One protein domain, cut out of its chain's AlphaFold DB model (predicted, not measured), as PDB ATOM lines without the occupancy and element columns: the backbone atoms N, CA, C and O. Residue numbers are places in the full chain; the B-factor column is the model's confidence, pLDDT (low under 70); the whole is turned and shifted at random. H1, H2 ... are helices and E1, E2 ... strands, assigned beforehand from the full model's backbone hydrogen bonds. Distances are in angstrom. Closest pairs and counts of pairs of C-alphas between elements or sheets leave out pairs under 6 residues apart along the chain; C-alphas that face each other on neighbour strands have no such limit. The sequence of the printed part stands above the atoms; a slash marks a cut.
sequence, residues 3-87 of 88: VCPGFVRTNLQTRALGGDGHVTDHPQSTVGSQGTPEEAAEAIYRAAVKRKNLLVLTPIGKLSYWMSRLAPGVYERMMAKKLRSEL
ATOM      1  N   VAL A   3     211.988 277.624 177.523       94.81
ATOM      2  CA  VAL A   3     211.257 276.353 177.540       94.81
ATOM      3  C   VAL A   3     212.191 275.250 177.062       94.81
ATOM      4  O   VAL A   3     212.747 275.330 175.972       94.81
ATOM      5  N   CYS A   4     212.341 274.215 177.881       93.06
ATOM      6  CA  CYS A   4     213.098 273.008 177.580       93.06
ATOM      7  C   CYS A   4     212.112 271.832 177.540       93.06
ATOM      8  O   CYS A   4     211.917 271.147 178.559       93.06
ATOM      9  N   PRO A   5     211.409 271.633 176.410       89.50
ATOM     10  CA  PRO A   5     210.567 270.464 176.245       89.50
ATOM     11  C   PRO A   5     211.445 269.217 176.091       89.50
ATOM     12  O   PRO A   5     212.604 269.296 175.689       89.50
ATOM     13  N   GLY A   6     210.894 268.058 176.448       87.69
ATOM     14  CA  GLY A   6     211.440 266.796 175.951       87.69
ATOM     15  C   GLY A   6     210.904 266.505 174.552       87.69
ATOM     16  O   GLY A   6     210.457 267.408 173.849       87.69
ATOM     17  N   PHE A   7     210.887 265.230 174.173       88.31
ATOM     18  CA  PHE A   7     210.292 264.813 172.908       88.31
ATOM     19  C   PHE A   7     208.776 265.031 172.929       88.31
ATOM     20  O   PHE A   7     208.086 264.593 173.852       88.31
ATOM     21  N   VAL A   8     208.267 265.716 171.907       90.31
ATOM     22  CA  VAL A   8     206.837 265.980 171.715       90.31
ATOM     23  C   VAL A   8     206.394 265.295 170.431       90.31
ATOM     24  O   VAL A   8     207.040 265.440 169.388       90.31
ATOM     25  N   ARG A   9     205.296 264.542 170.498       89.19
ATOM     26  CA  ARG A   9     204.733 263.829 169.350       89.19
ATOM     27  C   ARG A   9     204.034 264.801 168.405       89.19
ATOM     28  O   ARG A   9     202.842 265.049 168.541       89.19
ATOM     29  N   THR A  10     204.793 265.373 167.481       87.44
ATOM     30  CA  THR A  10     204.295 266.285 166.448       87.44
ATOM     31  C   THR A  10     204.275 265.558 165.098       87.44
ATOM     32  O   THR A  10     204.332 264.332 165.048       87.44
ATOM     33  N   ASN A  11     204.195 266.299 163.992       85.88
ATOM     34  CA  ASN A  11     204.363 265.734 162.650       85.88
ATOM     35  C   ASN A  11     205.839 265.649 162.219       85.88
ATOM     36  O   ASN A  11     206.124 265.211 161.108       85.88
ATOM     37  N   LEU A  12     206.788 266.075 163.062       84.00
ATOM     38  CA  LEU A  12     208.214 266.054 162.718       84.00
ATOM     39  C   LEU A  12     208.772 264.634 162.619       84.00
ATOM     40  O   LEU A  12     209.668 264.392 161.828       84.00
ATOM     41  N   GLN A  13     208.201 263.672 163.335       79.12
ATOM     42  CA  GLN A  13     208.617 262.271 163.317       79.12
ATOM     43  C   GLN A  13     208.566 261.643 161.914       79.12
ATOM     44  O   GLN A  13     209.264 260.670 161.670       79.12
ATOM     45  N   THR A  14     207.738 262.183 161.013       80.56
ATOM     46  CA  THR A  14     207.561 261.689 159.638       80.56
ATOM     47  C   THR A  14     208.020 262.679 158.571       80.56
ATOM     48  O   THR A  14     207.942 262.376 157.385       80.56
ATOM     49  N   ARG A  15     208.434 263.891 158.964       85.31
ATOM     50  CA  ARG A  15     208.784 264.982 158.036       85.31
ATOM     51  C   ARG A  15     210.060 265.727 158.421       85.31
ATOM     52  O   ARG A  15     210.316 266.795 157.872       85.31
ATOM     53  N   ALA A  16     210.819 265.217 159.390       86.19
ATOM     54  CA  ALA A  16     212.114 265.772 159.751       86.19
ATOM     55  C   ALA A  16     213.045 265.702 158.541       86.19
ATOM     56  O   ALA A  16     213.033 264.719 157.802       86.19
ATOM     57  N   LEU A  17     213.814 266.768 158.336       88.19
ATOM     58  CA  LEU A  17     214.806 266.824 157.273       88.19
ATOM     59  C   LEU A  17     216.142 266.299 157.798       88.19
ATOM     60  O   LEU A  17     216.550 266.660 158.904       88.19
ATOM     61  N   GLY A  18     216.798 265.459 157.005       83.94
ATOM     62  CA  GLY A  18     218.160 264.999 157.229       83.94
ATOM     63  C   GLY A  18     219.188 266.071 156.875       83.94
ATOM     64  O   GLY A  18     218.852 267.173 156.431       83.94
ATOM     65  N   GLY A  19     220.470 265.744 157.054       83.81
ATOM     66  CA  GLY A  19     221.578 266.651 156.724       83.81
ATOM     67  C   GLY A  19     221.689 266.995 155.233       83.81
ATOM     68  O   GLY A  19     222.301 267.997 154.877       83.81
ATOM     69  N   ASP A  20     221.067 266.195 154.369       87.88
ATOM     70  CA  ASP A  20     220.967 266.385 152.920       87.88
ATOM     71  C   ASP A  20     219.760 267.245 152.494       87.88
ATOM     72  O   ASP A  20     219.604 267.557 151.314       87.88
ATOM     73  N   GLY A  21     218.906 267.647 153.441       87.44
ATOM     74  CA  GLY A  21     217.688 268.409 153.174       87.44
ATOM     75  C   GLY A  21     216.512 267.571 152.663       87.44
ATOM     76  O   GLY A  21     215.459 268.142 152.368       87.44
ATOM     77  N   HIS A  22     216.647 266.245 152.581       87.88
ATOM     78  CA  HIS A  22     215.551 265.328 152.271       87.88
ATOM     79  C   HIS A  22     214.859 264.845 153.551       87.88
ATOM     80  O   HIS A  22     215.393 264.971 154.648       87.88
ATOM     81  N   VAL A  23     213.631 264.326 153.436       88.12
ATOM     82  CA  VAL A  23     212.921 263.758 154.594       88.12
ATOM     83  C   VAL A  23     213.639 262.489 155.055       88.12
ATOM     84  O   VAL A  23     213.970 261.643 154.232       88.12
ATOM     85  N   THR A  24     213.874 262.353 156.360       82.38
ATOM     86  CA  THR A  24     214.522 261.166 156.926       82.38
ATOM     87  C   THR A  24     213.593 259.956 156.874       82.38
ATOM     88  O   THR A  24     212.474 260.025 157.383       82.38
ATOM     89  N   ASP A  25     214.094 258.826 156.374       75.38
ATOM     90  CA  ASP A  25     213.344 257.561 156.311       75.38
ATOM     91  C   ASP A  25     213.553 256.653 157.539       75.38
ATOM     92  O   ASP A  25     212.956 255.578 157.641       75.38
ATOM     93  N   HIS A  26     214.393 257.063 158.495       74.00
ATOM     94  CA  HIS A  26     214.664 256.298 159.712       74.00
ATOM     95  C   HIS A  26     213.895 256.843 160.931       74.00
ATOM     96  O   HIS A  26     213.625 258.044 161.024       74.00
ATOM     97  N   PRO A  27     213.564 255.982 161.915       70.31
ATOM     98  CA  PRO A  27     213.006 256.432 163.183       70.31
ATOM     99  C   PRO A  27     213.964 257.401 163.884       70.31
ATOM    100  O   PRO A  27     215.149 257.114 164.034       70.31
ATOM    101  N   GLN A  28     213.440 258.537 164.336       71.31
ATOM    102  CA  GLN A  28     214.204 259.515 165.112       71.31
ATOM    103  C   GLN A  28     214.475 258.975 166.523       71.31
ATOM    104  O   GLN A  28     213.547 258.515 167.201       71.31
ATOM    105  N   SER A  29     215.723 259.052 166.995       70.00
ATOM    106  CA  SER A  29     216.077 258.625 168.353       70.00
ATOM    107  C   SER A  29     215.368 259.473 169.411       70.00
ATOM    108  O   SER A  29     215.499 260.696 169.449       70.00
ATOM    109  N   THR A  30     214.645 258.826 170.332       71.44
ATOM    110  CA  THR A  30     213.981 259.512 171.451       71.44
ATOM    111  C   THR A  30     214.510 259.056 172.802       71.44
ATOM    112  O   THR A  30     214.682 257.865 173.050       71.44
ATOM    113  N   VAL A  31     214.711 260.001 173.722       67.81
ATOM    114  CA  VAL A  31     215.093 259.726 175.112       67.81
ATOM    115  C   VAL A  31     213.871 259.866 176.017       67.81
ATOM    116  O   VAL A  31     213.393 260.971 176.270       67.81
ATOM    117  N   GLY A  32     213.414 258.738 176.565       72.94
ATOM    118  CA  GLY A  32     212.230 258.685 177.423       72.94
ATOM    119  C   GLY A  32     210.920 258.619 176.640       72.94
ATOM    120  O   GLY A  32     210.907 258.263 175.465       72.94
ATOM    121  N   SER A  33     209.810 258.940 177.307       77.62
ATOM    122  CA  SER A  33     208.492 259.011 176.675       77.62
ATOM    123  C   SER A  33     208.277 260.344 175.958       77.62
ATOM    124  O   SER A  33     208.802 261.384 176.367       77.62
ATOM    125  N   GLN A  34     207.473 260.307 174.895       83.12
ATOM    126  CA  GLN A  34     207.038 261.502 174.176       83.12
ATOM    127  C   GLN A  34     205.747 262.040 174.809       83.12
ATOM    128  O   GLN A  34     204.825 261.266 175.059       83.12
ATOM    129  N   GLY A  35     205.687 263.348 175.060       86.12
ATOM    130  CA  GLY A  35     204.454 264.038 175.462       86.12
ATOM    131  C   GLY A  35     203.610 264.438 174.252       86.12
ATOM    132  O   GLY A  35     204.108 264.429 173.118       86.12
ATOM    133  N   THR A  36     202.347 264.811 174.463       91.81
ATOM    134  CA  THR A  36     201.523 265.345 173.366       91.81
ATOM    135  C   THR A  36     201.751 266.850 173.159       91.81
ATOM    136  O   THR A  36     202.203 267.549 174.076       91.81
ATOM    137  N   PRO A  37     201.464 267.387 171.959       93.31
ATOM    138  CA  PRO A  37     201.537 268.826 171.704       93.31
ATOM    139  C   PRO A  37     200.619 269.641 172.620       93.31
ATOM    140  O   PRO A  37     200.998 270.727 173.056       93.31
ATOM    141  N   GLU A  38     199.443 269.111 172.954       94.62
ATOM    142  CA  GLU A  38     198.453 269.761 173.817       94.62
ATOM    143  C   GLU A  38     198.975 269.890 175.252       94.62
ATOM    144  O   GLU A  38     198.902 270.964 175.848       94.62
ATOM    145  N   GLU A  39     199.577 268.825 175.788       93.06
ATOM    146  CA  GLU A  39     200.220 268.841 177.106       93.06
ATOM    147  C   GLU A  39     201.365 269.856 177.162       93.06
ATOM    148  O   GLU A  39     201.504 270.599 178.139       93.06
ATOM    149  N   ALA A  40     202.183 269.910 176.106       94.19
ATOM    150  CA  ALA A  40     203.273 270.869 176.004       94.19
ATOM    151  C   ALA A  40     202.748 272.312 175.957       94.19
ATOM    152  O   ALA A  40     203.236 273.162 176.708       94.19
ATOM    153  N   ALA A  41     201.731 272.583 175.133       95.69
ATOM    154  CA  ALA A  41     201.114 273.898 175.003       95.69
ATOM    155  C   ALA A  41     200.517 274.382 176.332       95.69
ATOM    156  O   ALA A  41     200.821 275.491 176.779       95.69
ATOM    157  N   GLU A  42     199.749 273.532 177.017       96.75
ATOM    158  CA  GLU A  42     199.132 273.866 178.302       96.75
ATOM    159  C   GLU A  42     200.187 274.114 179.393       96.75
ATOM    160  O   GLU A  42     200.085 275.063 180.179       96.75
ATOM    161  N   ALA A  43     201.251 273.305 179.436       95.25
ATOM    162  CA  ALA A  43     202.346 273.495 180.384       95.25
ATOM    163  C   ALA A  43     203.079 274.828 180.165       95.25
ATOM    164  O   ALA A  43     203.384 275.531 181.137       95.25
ATOM    165  N   ILE A  44     203.340 275.188 178.905       96.38
ATOM    166  CA  ILE A  44     203.965 276.460 178.522       96.38
ATOM    167  C   ILE A  44     203.065 277.628 178.920       96.38
ATOM    168  O   ILE A  44     203.531 278.552 179.590       96.38
ATOM    169  N   TYR A  45     201.777 277.560 178.581       97.69
ATOM    170  CA  TYR A  45     200.804 278.595 178.916       97.69
ATOM    171  C   TYR A  45     200.741 278.841 180.429       97.69
ATOM    172  O   TYR A  45     200.959 279.961 180.900       97.69
ATOM    173  N   ARG A  46     200.569 277.782 181.230       97.56
ATOM    174  CA  ARG A  46     200.538 277.887 182.699       97.56
ATOM    175  C   ARG A  46     201.826 278.460 183.282       97.56
ATOM    176  O   ARG A  46     201.783 279.180 184.280       97.56
ATOM    177  N   ALA A  47     202.981 278.122 182.715       96.75
ATOM    178  CA  ALA A  47     204.264 278.643 183.174       96.75
ATOM    179  C   ALA A  47     204.437 280.132 182.845       96.75
ATOM    180  O   ALA A  47     204.956 280.872 183.684       96.75
ATOM    181  N   ALA A  48     203.952 280.565 181.678       97.06
ATOM    182  CA  ALA A  48     203.937 281.966 181.274       97.06
ATOM    183  C   ALA A  48     203.046 282.804 182.202       97.06
ATOM    184  O   ALA A  48     203.505 283.818 182.728       97.06
ATOM    185  N   VAL A  49     201.828 282.334 182.500       98.06
ATOM    186  CA  VAL A  49     200.913 282.980 183.464       98.06
ATOM    187  C   VAL A  49     201.574 283.122 184.839       98.06
ATOM    188  O   VAL A  49     201.490 284.169 185.474       98.06
ATOM    189  N   LYS A  50     202.307 282.094 185.281       97.44
ATOM    190  CA  LYS A  50     203.057 282.097 186.548       97.44
ATOM    191  C   LYS A  50     204.394 282.850 186.488       97.44
ATOM    192  O   LYS A  50     205.150 282.784 187.453       97.44
ATOM    193  N   ARG A  51     204.712 283.524 185.373       96.31
ATOM    194  CA  ARG A  51     205.965 284.267 185.133       96.31
ATOM    195  C   ARG A  51     207.229 283.467 185.467       96.31
ATOM    196  O   ARG A  51     208.185 283.994 186.033       96.31
ATOM    197  N   LYS A  52     207.254 282.177 185.128       96.00
ATOM    198  CA  LYS A  52     208.447 281.349 185.343       96.00
ATOM    199  C   LYS A  52     209.578 281.767 184.400       96.00
ATOM    200  O   LYS A  52     209.352 282.030 183.222       96.00
ATOM    201  N   ASN A  53     210.814 281.758 184.893       95.56
ATOM    202  CA  ASN A  53     211.992 282.032 184.060       95.56
ATOM    203  C   ASN A  53     212.420 280.820 183.220       95.56
ATOM    204  O   ASN A  53     212.836 280.997 182.076       95.56
ATOM    205  N   LEU A  54     212.264 279.605 183.755       94.81
ATOM    206  CA  LEU A  54     212.641 278.341 183.119       94.81
ATOM    207  C   LEU A  54     211.527 277.301 183.293       94.81
ATOM    208  O   LEU A  54     211.001 277.124 184.397       94.81
ATOM    209  N   LEU A  55     211.195 276.588 182.218       95.12
ATOM    210  CA  LEU A  55     210.261 275.466 182.230       95.12
ATOM    211  C   LEU A  55     210.927 274.216 181.645       95.12
ATOM    212  O   LEU A  55     211.211 274.166 180.454       95.12
ATOM    213  N   VAL A  56     211.109 273.189 182.479       93.50
ATOM    214  CA  VAL A  56     211.573 271.857 182.063       93.50
ATOM    215  C   VAL A  56     210.413 270.873 182.196       93.50
ATOM    216  O   VAL A  56     209.914 270.658 183.308       93.50
ATOM    217  N   LEU A  57     209.952 270.313 181.074       89.75
ATOM    218  CA  LEU A  57     208.683 269.575 181.025       89.75
ATOM    219  C   LEU A  57     208.831 268.132 181.520       89.75
ATOM    220  O   LEU A  57     208.016 267.668 182.316       89.75
ATOM    221  N   THR A  58     209.877 267.425 181.091       88.38
ATOM    222  CA  THR A  58     209.995 265.982 181.336       88.38
ATOM    223  C   THR A  58     210.726 265.658 182.642       88.38
ATOM    224  O   THR A  58     211.643 266.385 183.038       88.38
ATOM    225  N   PRO A  59     210.384 264.542 183.320       86.00
ATOM    226  CA  PRO A  59     211.117 264.078 184.501       86.00
ATOM    227  C   PRO A  59     212.607 263.848 184.217       86.00
ATOM    228  O   PRO A  59     213.463 264.281 184.986       86.00
ATOM    229  N   ILE A  60     212.919 263.244 183.064       86.75
ATOM    230  CA  ILE A  60     214.297 263.019 182.609       86.75
ATOM    231  C   ILE A  60     215.011 264.347 182.353       86.75
ATOM    232  O   ILE A  60     216.170 264.488 182.734       86.75
ATOM    233  N   GLY A  61     214.331 265.337 181.766       87.81
ATOM    234  CA  GLY A  61     214.885 266.675 181.572       87.81
ATOM    235  C   GLY A  61     215.226 267.352 182.899       87.81
ATOM    236  O   GLY A  61     216.302 267.927 183.035       87.81
ATOM    237  N   LYS A  62     214.361 267.229 183.915       90.88
ATOM    238  CA  LYS A  62     214.618 267.778 185.259       90.88
ATOM    239  C   LYS A  62     215.820 267.111 185.926       90.88
ATOM    240  O   LYS A  62     216.652 267.807 186.503       90.88
ATOM    241  N   LEU A  63     215.931 265.786 185.829       90.25
ATOM    242  CA  LEU A  63     217.086 265.052 186.351       90.25
ATOM    243  C   LEU A  63     218.372 265.438 185.611       90.25
ATOM    244  O   LEU A  63     219.391 265.702 186.241       90.25
ATOM    245  N   SER A  64     218.303 265.526 184.281       89.00
ATOM    246  CA  SER A  64     219.419 265.934 183.420       89.00
ATOM    247  C   SER A  64     219.888 267.349 183.738       89.00
ATOM    248  O   SER A  64     221.086 267.590 183.818       89.00
ATOM    249  N   TYR A  65     218.959 268.270 184.001       91.25
ATOM    250  CA  TYR A  65     219.273 269.631 184.427       91.25
ATOM    251  C   TYR A  65     220.094 269.637 185.723       91.25
ATOM    252  O   TYR A  65     221.171 270.233 185.765       91.25
ATOM    253  N   TRP A  66     219.657 268.909 186.754       92.94
ATOM    254  CA  TRP A  66     220.415 268.800 188.003       92.94
ATOM    255  C   TRP A  66     221.764 268.105 187.816       92.94
ATOM    256  O   TRP A  66     222.776 268.584 188.324       92.94
ATOM    257  N   MET A  67     221.812 267.027 187.034       90.81
ATOM    258  CA  MET A  67     223.051 266.307 186.742       90.81
ATOM    259  C   MET A  67     224.059 267.184 185.993       90.81
ATOM    260  O   MET A  67     225.230 267.201 186.356       90.81
ATOM    261  N   SER A  68     223.603 267.974 185.019       90.50
ATOM    262  CA  SER A  68     224.450 268.932 184.296       90.50
ATOM    263  C   SER A  68     225.046 270.001 185.218       90.50
ATOM    264  O   SER A  68     226.114 270.538 184.934       90.50
ATOM    265  N   ARG A  69     224.382 270.295 186.346       91.56
ATOM    266  CA  ARG A  69     224.846 271.273 187.333       91.56
ATOM    267  C   ARG A  69     225.781 270.682 188.383       91.56
ATOM    268  O   ARG A  69     226.677 271.383 188.835       91.56
ATOM    269  N   LEU A  70     225.573 269.421 188.762       94.31
ATOM    270  CA  LEU A  70     226.351 268.744 189.804       94.31
ATOM    271  C   LEU A  70     227.583 268.010 189.254       94.31
ATOM    272  O   LEU A  70     228.615 267.977 189.912       94.31
ATOM    273  N   ALA A  71     227.485 267.421 188.061       93.62
ATOM    274  CA  ALA A  71     228.533 266.594 187.464       93.62
ATOM    275  C   ALA A  71     228.536 266.714 185.922       93.62
ATOM    276  O   ALA A  71     228.201 265.749 185.224       93.62
ATOM    277  N   PRO A  72     228.929 267.878 185.364       91.56
ATOM    278  CA  PRO A  72     228.846 268.146 183.925       91.56
ATOM    279  C   PRO A  72     229.605 267.119 183.072       91.56
ATOM    280  O   PRO A  72     229.064 266.631 182.085       91.56
ATOM    281  N   GLY A  73     230.807 266.702 183.493       92.56
ATOM    282  CA  GLY A  73     231.602 265.721 182.741       92.56
ATOM    283  C   GLY A  73     230.999 264.310 182.708       92.56
ATOM    284  O   GLY A  73     231.217 263.566 181.753       92.56
ATOM    285  N   VAL A  74     230.217 263.922 183.722       89.81
ATOM    286  CA  VAL A  74     229.486 262.640 183.709       89.81
ATOM    287  C   VAL A  74     228.288 262.740 182.771       89.81
ATOM    288  O   VAL A  74     228.080 261.849 181.948       89.81
ATOM    289  N   TYR A  75     227.541 263.841 182.867       89.88
ATOM    290  CA  TYR A  75     226.393 264.110 182.007       89.88
ATOM    291  C   TYR A  75     226.774 264.075 180.522       89.88
ATOM    292  O   TYR A  75     226.143 263.360 179.743       89.88
ATOM    293  N   GLU A  76     227.843 264.778 180.148       89.50
ATOM    294  CA  GLU A  76     228.333 264.850 178.771       89.50
ATOM    295  C   GLU A  76     228.701 263.466 178.221       89.50
ATOM    296  O   GLU A  76     228.209 263.067 177.166       89.50
ATOM    297  N   ARG A  77     229.479 262.674 178.974       90.06
ATOM    298  CA  ARG A  77     229.854 261.307 178.570       90.06
ATOM    299  C   ARG A  77     228.639 260.402 178.383       90.06
ATOM    300  O   ARG A  77     228.595 259.613 177.440       90.06
ATOM    301  N   MET A  78     227.651 260.499 179.274       88.00
ATOM    302  CA  MET A  78     226.415 259.722 179.164       88.00
ATOM    303  C   MET A  78     225.599 260.119 177.933       88.00
ATOM    304  O   MET A  78     225.061 259.238 177.261       88.00
ATOM    305  N   MET A  79     225.505 261.417 177.633       86.19
ATOM    306  CA  MET A  79     224.768 261.900 176.464       86.19
ATOM    307  C   MET A  79     225.466 261.539 175.158       86.19
ATOM    308  O   MET A  79     224.815 260.982 174.279       86.19
ATOM    309  N   ALA A  80     226.782 261.740 175.064       86.69
ATOM    310  CA  ALA A  80     227.566 261.350 173.894       86.69
ATOM    311  C   ALA A  80     227.420 259.852 173.586       86.69
ATOM    312  O   ALA A  80     227.264 259.461 172.433       86.69
ATOM    313  N   LYS A  81     227.385 258.997 174.618       85.62
ATOM    314  CA  LYS A  81     227.148 257.558 174.438       85.62
ATOM    315  C   LYS A  81     225.732 257.244 173.942       85.62
ATOM    316  O   LYS A  81     225.574 256.323 173.149       85.62
ATOM    317  N   LYS A  82     224.710 257.963 174.420       81.81
ATOM    318  CA  LYS A  82     223.308 257.737 174.023       81.81
ATOM    319  C   LYS A  82     222.978 258.249 172.624       81.81
ATOM    320  O   LYS A  82     222.117 257.665 171.984       81.81
ATOM    321  N   LEU A  83     223.635 259.318 172.186       79.25
ATOM    322  CA  LEU A  83     223.407 259.965 170.889       79.25
ATOM    323  C   LEU A  83     224.429 259.546 169.827       79.25
ATOM    324  O   LEU A  83     224.423 260.100 168.737       79.25
ATOM    325  N   ARG A  84     225.307 258.578 170.126       78.88
ATOM    326  CA  ARG A  84     226.375 258.156 169.210       78.88
ATOM    327  C   ARG A  84     225.846 257.788 167.819       78.88
ATOM    328  O   ARG A  84     226.470 258.165 166.845       78.88
ATOM    329  N   SER A  85     224.702 257.110 167.735       71.25
ATOM    330  CA  SER A  85     224.110 256.694 166.454       71.25
ATOM    331  C   SER A  85     223.593 257.842 165.585       71.25
ATOM    332  O   SER A  85     223.306 257.612 164.424       71.25
ATOM    333  N   GLU A  86     223.418 259.040 166.148       68.25
ATOM    334  CA  GLU A  86     223.018 260.252 165.413       68.25
ATOM    335  C   GLU A  86     224.235 261.147 165.090       68.25
ATOM    336  O   GLU A  86     224.099 262.174 164.433       68.25
ATOM    337  N   LEU A  87     225.418 260.809 165.624       65.31
ATOM    338  CA  LEU A  87     226.681 261.539 165.440       65.31
ATOM    339  C   LEU A  87     227.605 260.872 164.407       65.31
ATOM    340  O   LEU A  87     228.563 261.508 163.969       65.31
TER     341      LEU A  87
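This is residues 3 to 87 of the 88 residues of the protein "Short chain dehydrogenase" of Deltaproteobacteria bacterium (UniProt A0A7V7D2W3). A wide loop without named elements, residues 3 to 36, leads into helix H1, and after the short strand E1 the helices H2 and H3 form a V-shaped hairpin, with the small helix H4 following at its end. The arrangement is loose, and H1 touches no other helix. The printed part has 85 residues, with four named helices and one named strand in the order H1, E1, H2, H3, H4, and the class is mostly helix. The radius of gyration of the C-alphas is 15.1 A, and the spans are 41 by 33 by 20 A.

Residues 3 to 4 pair in parallel with residues 55 to 56 of E1, residues 54 to 56, which pairs with no named strand. The closest C-alphas of H1, residues 37 to 49, and E1 are those of Ala 47 and Leu 55, 6.9 A apart. H2, residues 59 to 70, touches H3, residues 72 to 82, with residues 64 to 68 alone. The closest C-alphas of this helical hairpin, Ser 68 and Tyr 75, are 5.7 A apart. H2 and H3 run opposite ways at a steep tilt of 43 degrees. H3 and H4, residues 84 to 87, meet only through their link. H1 is apart from H2, H3 and H4. Every O i to N i+4 pair is within hydrogen-bond range in H1, H2 and H3; H4 is too short for such a pair.

H1 begins at C-alpha 37 (201.537, 268.826, 171.704) and is 18.4 A long. E1 measures 6.7 A, H2 16.8 A, H3 15.4 A and H4 5.1 A, ending at C-alpha 87 (226.681, 261.539, 165.440).

The two C-alphas farthest apart, of Asp 20 and Lys 50, are 41.2 A apart. The printed part has no cut, and the four links are tight. Mean pLDDT of the printed part is 87.4; residues 31, 86 and 87 are under 70.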